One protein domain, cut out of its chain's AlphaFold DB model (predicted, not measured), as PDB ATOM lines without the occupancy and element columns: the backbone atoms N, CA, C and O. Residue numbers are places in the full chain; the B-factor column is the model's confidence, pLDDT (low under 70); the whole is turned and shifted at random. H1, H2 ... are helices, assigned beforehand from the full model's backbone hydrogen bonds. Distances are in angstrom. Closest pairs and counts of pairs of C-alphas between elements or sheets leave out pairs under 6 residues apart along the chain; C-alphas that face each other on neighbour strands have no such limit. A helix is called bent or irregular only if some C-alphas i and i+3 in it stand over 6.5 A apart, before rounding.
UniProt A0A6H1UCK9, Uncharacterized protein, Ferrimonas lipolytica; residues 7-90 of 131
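What this domain is: This is residues 7 to 90 of the 131 residues of an uncharacterized protein of Ferrimonas lipolytica (UniProt A0A6H1UCK9). Short H1 lies over the gap between bent H3 and H4, two sides of a helical frame that H2 closes at one end; long H5 turns off H4, passes H1, and residues 84 to 90 stick out. The 84 printed residues hold five named helices, H1 to H5 in order, class all helix. The whole is compact, radius of gyration of the C-alphas 13.2 A, spanning 35 by 32 by 23 A.

Where its parts are: H1, residues 7 to 13, begins at C-alpha 7 (239.238, 174.177, 175.793). H2 is residues 17 to 24. H3, residues 29 to 49, was assigned as one helix by its hydrogen bonds but is bent: C-alphas 38 and 41 are 6.8 A apart. Its arms are H3a, 29 to 38, and H3b, 41 to 49. H4, 55 to 67, measures 18.0 A. H5, 69 to 89, measures 31.1 A, is irregular, C-alphas 70 and 73 being 7.1 A apart, and ends at C-alpha 89 (240.903, 190.604, 180.025).

How they stand to each other: H1 and H5 are close but not clearly touching, closest C-alphas Phe 8 and Tyr 79, 6.9 A. H2 and H4 only just touch, with 3 pairs of C-alphas within 8 A, closest Ala 24 and Phe 67, 4.4 A. H3b and H4 form a hairpin, closest C-alphas Arg 47 and Leu 55, 6.8 A. H4 and H5 touch only at the corner, closest C-alphas Thr 64 and Leu 72, 7.2 A. Every O i to N i+4 pair is within hydrogen-bond range in H1, H2, H3a, H3b and H4; in H5, 15 of 17.

The domain as a whole: The C-alphas farthest apart, Thr 27 and Thr 90, are 35.8 A apart. The printed part has no cut, its links between helices are tight, and no printed residue is under 70 in pLDDT.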
ATOM      1  N   GLN A   7     238.536 172.948 175.403       92.19
ATOM      2  CA  GLN A   7     239.238 174.177 175.793       92.19
ATOM      3  C   GLN A   7     240.473 173.885 176.653       92.19
ATOM      4  O   GLN A   7     241.486 174.588 176.571       92.19
ATOM      5  N   PHE A   8     240.423 172.840 177.482       93.81
ATOM      6  CA  PHE A   8     241.592 172.372 178.218       93.81
ATOM      7  C   PHE A   8     242.698 171.890 177.272       93.81
ATOM      8  O   PHE A   8     243.869 172.232 177.460       93.81
ATOM      9  N   VAL A   9     242.339 171.125 176.237       94.56
ATOM     10  CA  VAL A   9     243.290 170.631 175.227       94.56
ATOM     11  C   VAL A   9     243.890 171.795 174.438       94.56
ATOM     12  O   VAL A   9     245.110 171.871 174.288       94.56
ATOM     13  N   GLU A  10     243.073 172.756 174.011       93.88
ATOM     14  CA  GLU A  10     243.536 173.988 173.359       93.88
ATOM     15  C   GLU A  10     244.539 174.749 174.228       93.88
ATOM     16  O   GLU A  10     245.620 175.125 173.769       93.88
ATOM     17  N   PHE A  11     244.242 174.899 175.520       94.00
ATOM     18  CA  PHE A  11     245.171 175.499 176.469       94.00
ATOM     19  C   PHE A  11     246.522 174.765 176.511       94.00
ATOM     20  O   PHE A  11     247.572 175.423 176.533       94.00
ATOM     21  N   LEU A  12     246.526 173.429 176.490       93.75
ATOM     22  CA  LEU A  12     247.761 172.642 176.449       93.75
ATOM     23  C   LEU A  12     248.551 172.886 175.158       93.75
ATOM     24  O   LEU A  12     249.771 173.057 175.214       93.75
ATOM     25  N   LEU A  13     247.874 172.996 174.014       93.44
ATOM     26  CA  LEU A  13     248.511 173.267 172.722       93.44
ATOM     27  C   LEU A  13     249.220 174.631 172.680       93.44
ATOM     28  O   LEU A  13     250.223 174.767 171.977       93.44
ATOM     29  N   THR A  14     248.756 175.614 173.460       91.06
ATOM     30  CA  THR A  14     249.406 176.939 173.586       91.06
ATOM     31  C   THR A  14     250.623 176.965 174.516       91.06
ATOM     32  O   THR A  14     251.284 177.998 174.627       91.06
ATOM     33  N   ARG A  15     250.921 175.881 175.250       92.31
ATOM     34  CA  ARG A  15     252.074 175.863 176.167       92.31
ATOM     35  C   ARG A  15     253.378 175.904 175.383       92.31
ATOM     36  O   ARG A  15     253.440 175.384 174.276       92.31
ATOM     37  N   SER A  16     254.419 176.498 175.965       91.75
ATOM     38  CA  SER A  16     255.727 176.605 175.316       91.75
ATOM     39  C   SER A  16     256.342 175.232 175.047       91.75
ATOM     40  O   SER A  16     256.064 174.255 175.744       91.75
ATOM     41  N   GLU A  17     257.202 175.159 174.039       90.38
ATOM     42  CA  GLU A  17     257.890 173.920 173.683       90.38
ATOM     43  C   GLU A  17     258.738 173.348 174.833       90.38
ATOM     44  O   GLU A  17     258.509 172.191 175.179       90.38
ATOM     45  N   PRO A  18     259.550 174.137 175.575       90.75
ATOM     46  CA  PRO A  18     260.266 173.622 176.747       90.75
ATOM     47  C   PRO A  18     259.350 173.033 177.826       90.75
ATOM     48  O   PRO A  18     259.731 172.102 178.536       90.75
ATOM     49  N   PHE A  19     258.137 173.574 177.977       92.12
ATOM     50  CA  PHE A  19     257.150 173.019 178.896       92.12
ATOM     51  C   PHE A  19     256.653 171.659 178.396       92.12
ATOM     52  O   PHE A  19     256.632 170.697 179.159       92.12
ATOM     53  N   LEU A  20     256.269 171.570 177.124       91.44
ATOM     54  CA  LEU A  20     255.728 170.345 176.541       91.44
ATOM     55  C   LEU A  20     256.782 169.232 176.481       91.44
ATOM     56  O   LEU A  20     256.500 168.125 176.929       91.44
ATOM     57  N   SER A  21     258.016 169.519 176.073       88.50
ATOM     58  CA  SER A  21     259.097 168.524 176.081       88.50
ATOM     59  C   SER A  21     259.373 167.993 177.493       88.50
ATOM     60  O   SER A  21     259.520 166.790 177.688       88.50
ATOM     61  N   ARG A  22     259.374 168.867 178.513       88.25
ATOM     62  CA  ARG A  22     259.650 168.476 179.907       88.25
ATOM     63  C   ARG A  22     258.510 167.693 180.561       88.25
ATOM     64  O   ARG A  22     258.764 166.784 181.349       88.25
ATOM     65  N   TYR A  23     257.263 168.079 180.299       87.12
ATOM     66  CA  TYR A  23     256.094 167.570 181.028       87.12
ATOM     67  C   TYR A  23     255.198 166.630 180.221       87.12
ATOM     68  O   TYR A  23     254.275 166.066 180.804       87.12
ATOM     69  N   ALA A  24     255.452 166.433 178.933       85.56
ATOM     70  CA  ALA A  24     254.777 165.425 178.120       85.56
ATOM     71  C   ALA A  24     255.747 164.405 177.504       85.56
ATOM     72  O   ALA A  24     255.327 163.539 176.748       85.56
ATOM     73  N   SER A  25     257.048 164.510 177.816       77.12
ATOM     74  CA  SER A  25     258.097 163.635 177.271       77.12
ATOM     75  C   SER A  25     258.032 163.509 175.739       77.12
ATOM     76  O   SER A  25     258.332 162.458 175.179       77.12
ATOM     77  N   LEU A  26     257.594 164.575 175.064       84.12
ATOM     78  CA  LEU A  26     257.402 164.588 173.618       84.12
ATOM     79  C   LEU A  26     258.750 164.766 172.926       84.12
ATOM     80  O   LEU A  26     259.449 165.748 173.176       84.12
ATOM     81  N   THR A  27     259.072 163.839 172.027       79.44
ATOM     82  CA  THR A  27     260.267 163.884 171.173       79.44
ATOM     83  C   THR A  27     260.151 164.938 170.074       79.44
ATOM     84  O   THR A  27     261.141 165.571 169.734       79.44
ATOM     85  N   ASP A  28     258.938 165.161 169.559       89.44
ATOM     86  CA  ASP A  28     258.628 166.202 168.576       89.44
ATOM     87  C   ASP A  28     257.316 166.905 168.960       89.44
ATOM     88  O   ASP A  28     256.205 166.396 168.766       89.44
ATOM     89  N   VAL A  29     257.454 168.090 169.556       91.12
ATOM     90  CA  VAL A  29     256.317 168.904 170.004       91.12
ATOM     91  C   VAL A  29     255.534 169.468 168.815       91.12
ATOM     92  O   VAL A  29     254.310 169.607 168.902       91.12
ATOM     93  N   GLY A  30     256.211 169.786 167.708       90.69
ATOM     94  CA  GLY A  30     255.592 170.330 166.502       90.69
ATOM     95  C   GLY A  30     254.631 169.329 165.869       90.69
ATOM     96  O   GLY A  30     253.450 169.639 165.683       90.69
ATOM     97  N   GLN A  31     255.104 168.104 165.633       91.62
ATOM     98  CA  GLN A  31     254.293 167.014 165.084       91.62
ATOM     99  C   GLN A  31     253.151 166.613 166.015       91.62
ATOM    100  O   GLN A  31     252.027 166.394 165.557       91.62
ATOM    101  N   TRP A  32     253.391 166.573 167.331       93.31
ATOM    102  CA  TRP A  32     252.321 166.317 168.296       93.31
ATOM    103  C   TRP A  32     251.212 167.373 168.205       93.31
ATOM    104  O   TRP A  32     250.039 167.019 168.069       93.31
ATOM    105  N   ARG A  33     251.560 168.670 168.203       94.38
ATOM    106  CA  ARG A  33     250.567 169.749 168.068       94.38
ATOM    107  C   ARG A  33     249.788 169.640 166.765       94.38
ATOM    108  O   ARG A  33     248.574 169.828 166.780       94.38
ATOM    109  N   LEU A  34     250.477 169.373 165.657       94.19
ATOM    110  CA  LEU A  34     249.857 169.258 164.341       94.19
ATOM    111  C   LEU A  34     248.835 168.115 164.322       94.19
ATOM    112  O   LEU A  34     247.680 168.339 163.965       94.19
ATOM    113  N   ARG A  35     249.219 166.934 164.820       93.75
ATOM    114  CA  ARG A  35     248.334 165.769 164.936       93.75
ATOM    115  C   ARG A  35     247.095 166.073 165.772       93.75
ATOM    116  O   ARG A  35     245.980 165.805 165.334       93.75
ATOM    117  N   VAL A  36     247.271 166.661 166.956       94.75
ATOM    118  CA  VAL A  36     246.138 166.981 167.838       94.75
ATOM    119  C   VAL A  36     245.213 168.004 167.177       94.75
ATOM    120  O   VAL A  36     244.004 167.795 167.172       94.75
ATOM    121  N   LYS A  37     245.757 169.069 166.574       94.31
ATOM    122  CA  LYS A  37     244.963 170.120 165.914       94.31
ATOM    123  C   LYS A  37     244.203 169.627 164.686       94.31
ATOM    124  O   LYS A  37     243.085 170.072 164.468       94.31
ATOM    125  N   GLN A  38     244.808 168.759 163.880       93.06
ATOM    126  CA  GLN A  38     244.219 168.329 162.611       93.06
ATOM    127  C   GLN A  38     243.298 167.119 162.762       93.06
ATOM    128  O   GLN A  38     242.320 167.012 162.031       93.06
ATOM    129  N   GLN A  39     243.601 166.205 163.687       91.56
ATOM    130  CA  GLN A  39     242.926 164.906 163.745       91.56
ATOM    131  C   GLN A  39     242.003 164.773 164.955       91.56
ATOM    132  O   GLN A  39     240.875 164.321 164.804       91.56
ATOM    133  N   GLN A  40     242.447 165.169 166.152       93.56
ATOM    134  CA  GLN A  40     241.697 164.885 167.385       93.56
ATOM    135  C   GLN A  40     240.774 166.028 167.805       93.56
ATOM    136  O   GLN A  40     239.587 165.817 168.050       93.56
ATOM    137  N   LEU A  41     241.298 167.254 167.859       94.62
ATOM    138  CA  LEU A  41     240.563 168.409 168.366       94.62
ATOM    139  C   LEU A  41     239.261 168.691 167.586       94.62
ATOM    140  O   LEU A  41     238.240 168.878 168.249       94.62
ATOM    141  N   PRO A  42     239.224 168.644 166.235       94.31
ATOM    142  CA  PRO A  42     237.984 168.873 165.490       94.31
ATOM    143  C   PRO A  42     236.904 167.825 165.798       94.31
ATOM    144  O   PRO A  42     235.729 168.166 165.956       94.31
ATOM    145  N   GLN A  43     237.301 166.556 165.951       94.62
ATOM    146  CA  GLN A  43     236.389 165.458 166.288       94.62
ATOM    147  C   GLN A  43     235.806 165.634 167.693       94.62
ATOM    148  O   GLN A  43     234.601 165.499 167.901       94.62
ATOM    149  N   TRP A  44     236.639 166.003 168.665       95.44
ATOM    150  CA  TRP A  44     236.181 166.275 170.024       95.44
ATOM    151  C   TRP A  44     235.297 167.517 170.119       95.44
ATOM    152  O   TRP A  44     234.299 167.489 170.830       95.44
ATOM    153  N   GLN A  45     235.593 168.580 169.369       94.56
ATOM    154  CA  GLN A  45     234.727 169.762 169.292       94.56
ATOM    155  C   GLN A  45     233.360 169.418 168.681       94.56
ATOM    156  O   GLN A  45     232.333 169.948 169.106       94.56
ATOM    157  N   GLN A  46     233.308 168.513 167.699       93.94
ATOM    158  CA  GLN A  46     232.044 167.992 167.176       93.94
ATOM    159  C   GLN A  46     231.273 167.192 168.235       93.94
ATOM    160  O   GLN A  46     230.099 167.477 168.462       93.94
ATOM    161  N   ARG A  47     231.933 166.264 168.935       94.38
ATOM    162  CA  ARG A  47     231.319 165.466 170.014       94.38
ATOM    163  C   ARG A  47     230.839 166.326 171.184       94.38
ATOM    164  O   ARG A  47     229.776 166.074 171.742       94.38
ATOM    165  N   GLN A  48     231.564 167.397 171.504       92.56
ATOM    166  CA  GLN A  48     231.166 168.354 172.537       92.56
ATOM    167  C   GLN A  48     229.882 169.095 172.151       92.56
ATOM    168  O   GLN A  48     229.004 169.260 172.990       92.56
ATOM    169  N   ARG A  49     229.735 169.490 170.878       92.25
ATOM    170  CA  ARG A  49     228.491 170.091 170.360       92.25
ATOM    171  C   ARG A  49     227.304 169.122 170.404       92.25
ATOM    172  O   ARG A  49     226.168 169.565 170.505       92.25
ATOM    173  N   GLN A  50     227.573 167.820 170.348       93.31
ATOM    174  CA  GLN A  50     226.574 166.754 170.446       93.31
ATOM    175  C   GLN A  50     226.280 166.328 171.897       93.31
ATOM    176  O   GLN A  50     225.490 165.411 172.099       93.31
ATOM    177  N   ASN A  51     226.881 166.981 172.901       88.94
ATOM    178  CA  ASN A  51     226.767 166.621 174.321       88.94
ATOM    179  C   ASN A  51     227.132 165.154 174.620       88.94
ATOM    180  O   ASN A  51     226.520 164.516 175.475       88.94
ATOM    181  N   ASP A  52     228.140 164.615 173.928       91.19
ATOM    182  CA  ASP A  52     228.627 163.259 174.179       91.19
ATOM    183  C   ASP A  52     229.198 163.127 175.603       91.19
ATOM    184  O   ASP A  52     230.219 163.729 175.952       91.19
ATOM    185  N   SER A  53     228.556 162.292 176.423       87.75
ATOM    186  CA  SER A  53     228.925 162.052 177.820       87.75
ATOM    187  C   SER A  53     230.266 161.333 177.999       87.75
ATOM    188  O   SER A  53     230.870 161.423 179.066       87.75
ATOM    189  N   SER A  54     230.743 160.617 176.979       91.62
ATOM    190  CA  SER A  54     232.007 159.869 177.025       91.62
ATOM    191  C   SER A  54     233.232 160.727 176.702       91.62
ATOM    192  O   SER A  54     234.351 160.361 177.060       91.62
ATOM    193  N   LEU A  55     233.030 161.907 176.103       93.06
ATOM    194  CA  LEU A  55     234.113 162.786 175.663       93.06
ATOM    195  C   LEU A  55     235.078 163.153 176.798       93.06
ATOM    196  O   LEU A  55     236.288 163.236 176.593       93.06
ATOM    197  N   HIS A  56     234.545 163.359 178.003       91.19
ATOM    198  CA  HIS A  56     235.359 163.687 179.167       91.19
ATOM    199  C   HIS A  56     236.408 162.605 179.460       91.19
ATOM    200  O   HIS A  56     237.571 162.932 179.702       91.19
ATOM    201  N   ASN A  57     236.004 161.336 179.386       92.00
ATOM    202  CA  ASN A  57     236.869 160.195 179.669       92.00
ATOM    203  C   ASN A  57     237.954 160.052 178.597       92.00
ATOM    204  O   ASN A  57     239.108 159.798 178.930       92.00
ATOM    205  N   ASP A  58     237.610 160.285 177.328       93.62
ATOM    206  CA  ASP A  58     238.574 160.221 176.224       93.62
ATOM    207  C   ASP A  58     239.633 161.322 176.332       93.62
ATOM    208  O   ASP A  58     240.827 161.073 176.146       93.62
ATOM    209  N   ILE A  59     239.213 162.541 176.684       94.19
ATOM    210  CA  ILE A  59     240.131 163.660 176.914       94.19
ATOM    211  C   ILE A  59     241.009 163.385 178.142       94.19
ATOM    212  O   ILE A  59     242.214 163.642 178.103       94.19
ATOM    213  N   GLU A  60     240.445 162.851 179.228       92.62
ATOM    214  CA  GLU A  60     241.220 162.482 180.416       92.62
ATOM    215  C   GLU A  60     242.260 161.405 180.098       92.62
ATOM    216  O   GLU A  60     243.438 161.596 180.403       92.62
ATOM    217  N   ALA A  61     241.864 160.337 179.403       93.00
ATOM    218  CA  ALA A  61     242.767 159.278 178.966       93.00
ATOM    219  C   ALA A  61     243.892 159.829 178.079       93.00
ATOM    220  O   ALA A  61     245.065 159.538 178.316       93.00
ATOM    221  N   PHE A  62     243.567 160.688 177.111       93.69
ATOM    222  CA  PHE A  62     244.558 161.339 176.256       93.69
ATOM    223  C   PHE A  62     245.578 162.167 177.054       93.69
ATOM    224  O   PHE A  62     246.789 162.073 176.818       93.69
ATOM    225  N   ILE A  63     245.111 162.970 178.013       92.56
ATOM    226  CA  ILE A  63     245.989 163.799 178.847       92.56
ATOM    227  C   ILE A  63     246.849 162.914 179.748       92.56
ATOM    228  O   ILE A  63     248.043 163.173 179.886       92.56
ATOM    229  N   THR A  64     246.279 161.864 180.331       92.50
ATOM    230  CA  THR A  64     247.010 160.932 181.192       92.50
ATOM    231  C   THR A  64     248.065 160.153 180.416       92.50
ATOM    232  O   THR A  64     249.177 160.007 180.916       92.50
ATOM    233  N   LEU A  65     247.783 159.736 179.181       92.31
ATOM    234  CA  LEU A  65     248.774 159.108 178.303       92.31
ATOM    235  C   LEU A  65     249.898 160.074 177.914       92.31
ATOM    236  O   LEU A  65     251.062 159.687 177.877       92.31
ATOM    237  N   THR A  66     249.564 161.338 177.651       92.00
ATOM    238  CA  THR A  66     250.539 162.327 177.167       92.00
ATOM    239  C   THR A  66     251.392 162.908 178.300       92.00
ATOM    240  O   THR A  66     252.595 163.080 178.150       92.00
ATOM    241  N   PHE A  67     250.792 163.233 179.444       92.19
ATOM    242  CA  PHE A  67     251.451 163.953 180.540       92.19
ATOM    243  C   PHE A  67     251.675 163.087 181.786       92.19
ATOM    244  O   PHE A  67     252.490 163.448 182.635       92.19
ATOM    245  N   GLY A  68     250.983 161.958 181.921       91.31
ATOM    246  CA  GLY A  68     250.966 161.149 183.137       91.31
ATOM    247  C   GLY A  68     249.957 161.652 184.175       91.31
ATOM    248  O   GLY A  68     249.781 162.856 184.384       91.31
ATOM    249  N   GLN A  69     249.333 160.709 184.891       90.12
ATOM    250  CA  GLN A  69     248.284 160.986 185.885       90.12
ATOM    251  C   GLN A  69     248.748 161.960 186.980       90.12
ATOM    252  O   GLN A  69     248.002 162.843 187.405       90.12
ATOM    253  N   SER A  70     250.008 161.846 187.411       90.06
ATOM    254  CA  SER A  70     250.586 162.677 188.475       90.06
ATOM    255  C   SER A  70     250.662 164.165 188.119       90.06
ATOM    256  O   SER A  70     250.690 165.016 189.009       90.06
ATOM    257  N   ARG A  71     250.665 164.510 186.824       90.62
ATOM    258  CA  ARG A  71     250.776 165.899 186.353       90.62
ATOM    259  C   ARG A  71     249.417 166.586 186.215       90.62
ATOM    260  O   ARG A  71     249.361 167.819 186.183       90.62
ATOM    261  N   LEU A  72     248.320 165.829 186.206       90.44
ATOM    262  CA  LEU A  72     246.972 166.348 185.983       90.44
ATOM    263  C   LEU A  72     246.544 167.439 186.992       90.44
ATOM    264  O   LEU A  72     246.028 168.472 186.549       90.44
ATOM    265  N   PRO A  73     246.809 167.326 188.314       91.31
ATOM    266  CA  PRO A  73     246.467 168.387 189.267       91.31
ATOM    267  C   PRO A  73     247.175 169.719 188.970       91.31
ATOM    268  O   PRO A  73     246.577 170.794 189.073       91.31
ATOM    269  N   MET A  74     248.443 169.657 188.553       92.69
ATOM    270  CA  MET A  74     249.240 170.832 188.192       92.69
ATOM    271  C   MET A  74     248.718 171.490 186.909       92.69
ATOM    272  O   MET A  74     248.567 172.715 186.871       92.69
ATOM    273  N   LEU A  75     248.374 170.696 185.890       92.38
ATOM    274  CA  LEU A  75     247.790 171.197 184.642       92.38
ATOM    275  C   LEU A  75     246.430 171.866 184.885       92.38
ATOM    276  O   LEU A  75     246.217 172.991 184.430       92.38
ATOM    277  N   ARG A  76     245.557 171.240 185.688       92.00
ATOM    278  CA  ARG A  76     244.265 171.815 186.103       92.00
ATOM    279  C   ARG A  76     244.437 173.153 186.820       92.00
ATOM    280  O   ARG A  76     243.738 174.114 186.502       92.00
ATOM    281  N   ARG A  77     245.408 173.262 187.735       91.50
ATOM    282  CA  ARG A  77     245.716 174.531 188.417       91.50
ATOM    283  C   ARG A  77     246.157 175.614 187.428       91.50
ATOM    284  O   ARG A  77     245.642 176.729 187.487       91.50
ATOM    285  N   ARG A  78     247.067 175.292 186.500       91.81
ATOM    286  CA  ARG A  78     247.541 176.245 185.479       91.81
ATOM    287  C   ARG A  78     246.418 176.703 184.552       91.81
ATOM    288  O   ARG A  78     246.360 177.891 184.236       91.81
ATOM    289  N   TYR A  79     245.529 175.796 184.157       92.19
ATOM    290  CA  TYR A  79     244.370 176.126 183.335       92.19
ATOM    291  C   TYR A  79     243.406 177.067 184.064       92.19
ATOM    292  O   TYR A  79     243.023 178.098 183.516       92.19
ATOM    293  N   ASN A  80     243.099 176.803 185.337       90.00
ATOM    294  CA  ASN A  80     242.276 177.713 186.138       90.00
ATOM    295  C   ASN A  80     242.899 179.115 186.216       90.00
ATOM    296  O   ASN A  80     242.210 180.109 185.998       90.00
ATOM    297  N   SER A  81     244.210 179.220 186.462       89.38
ATOM    298  CA  SER A  81     244.902 180.516 186.456       89.38
ATOM    299  C   SER A  81     244.838 181.217 185.096       89.38
ATOM    300  O   SER A  81     244.672 182.434 185.050       89.38
ATOM    301  N   TYR A  82     244.961 180.474 183.994       88.44
ATOM    302  CA  TYR A  82     244.816 181.007 182.638       88.44
ATOM    303  C   TYR A  82     243.418 181.583 182.403       88.44
ATOM    304  O   TYR A  82     243.292 182.731 181.988       88.44
ATOM    305  N   LEU A  83     242.377 180.844 182.781       86.12
ATOM    306  CA  LEU A  83     240.990 181.290 182.676       86.12
ATOM    307  C   LEU A  83     240.707 182.519 183.538       86.12
ATOM    308  O   LEU A  83     240.025 183.436 183.093       86.12
ATOM    309  N   HIS A  84     241.248 182.576 184.757       83.44
ATOM    310  CA  HIS A  84     241.134 183.767 185.597       83.44
ATOM    311  C   HIS A  84     241.775 184.993 184.942       83.44
ATOM    312  O   HIS A  84     241.244 186.092 185.071       83.44
ATOM    313  N   ARG A  85     242.895 184.825 184.226       82.81
ATOM    314  CA  ARG A  85     243.525 185.921 183.476       82.81
ATOM    315  C   ARG A  85     242.694 186.323 182.261       82.81
ATOM    316  O   ARG A  85     242.473 187.512 182.084       82.81
ATOM    317  N   GLN A  86     242.177 185.364 181.493       79.25
ATOM    318  CA  GLN A  86     241.291 185.661 180.364       79.25
ATOM    319  C   GLN A  86     240.021 186.386 180.809       79.25
ATOM    320  O   GLN A  86     239.689 187.422 180.252       79.25
ATOM    321  N   ARG A  87     239.368 185.922 181.879       75.75
ATOM    322  CA  ARG A  87     238.189 186.597 182.445       75.75
ATOM    323  C   ARG A  87     238.483 188.016 182.918       75.75
ATOM    324  O   ARG A  87     237.593 188.851 182.890       75.75
ATOM    325  N   LYS A  88     239.711 188.301 183.369       71.75
ATOM    326  CA  LYS A  88     240.132 189.672 183.695       71.75
ATOM    327  C   LYS A  88     240.348 190.536 182.446       71.75
ATOM    328  O   LYS A  88     240.218 191.751 182.550       71.75
ATOM    329  N   GLN A  89     240.685 189.927 181.309       72.50
ATOM    330  CA  GLN A  89     240.903 190.604 180.025       72.50
ATOM    331  C   GLN A  89     239.602 190.839 179.247       72.50
ATOM    332  O   GLN A  89     239.512 191.804 178.501       72.50
ATOM    333  N   THR A  90     238.586 189.997 179.435       74.62
ATOM    334  CA  THR A  90     237.260 190.169 178.829       74.62
ATOM    335  C   THR A  90     236.341 190.969 179.749       74.62
ATOM    336  O   THR A  90     236.302 190.717 180.954       74.62
TER     337      THR A  90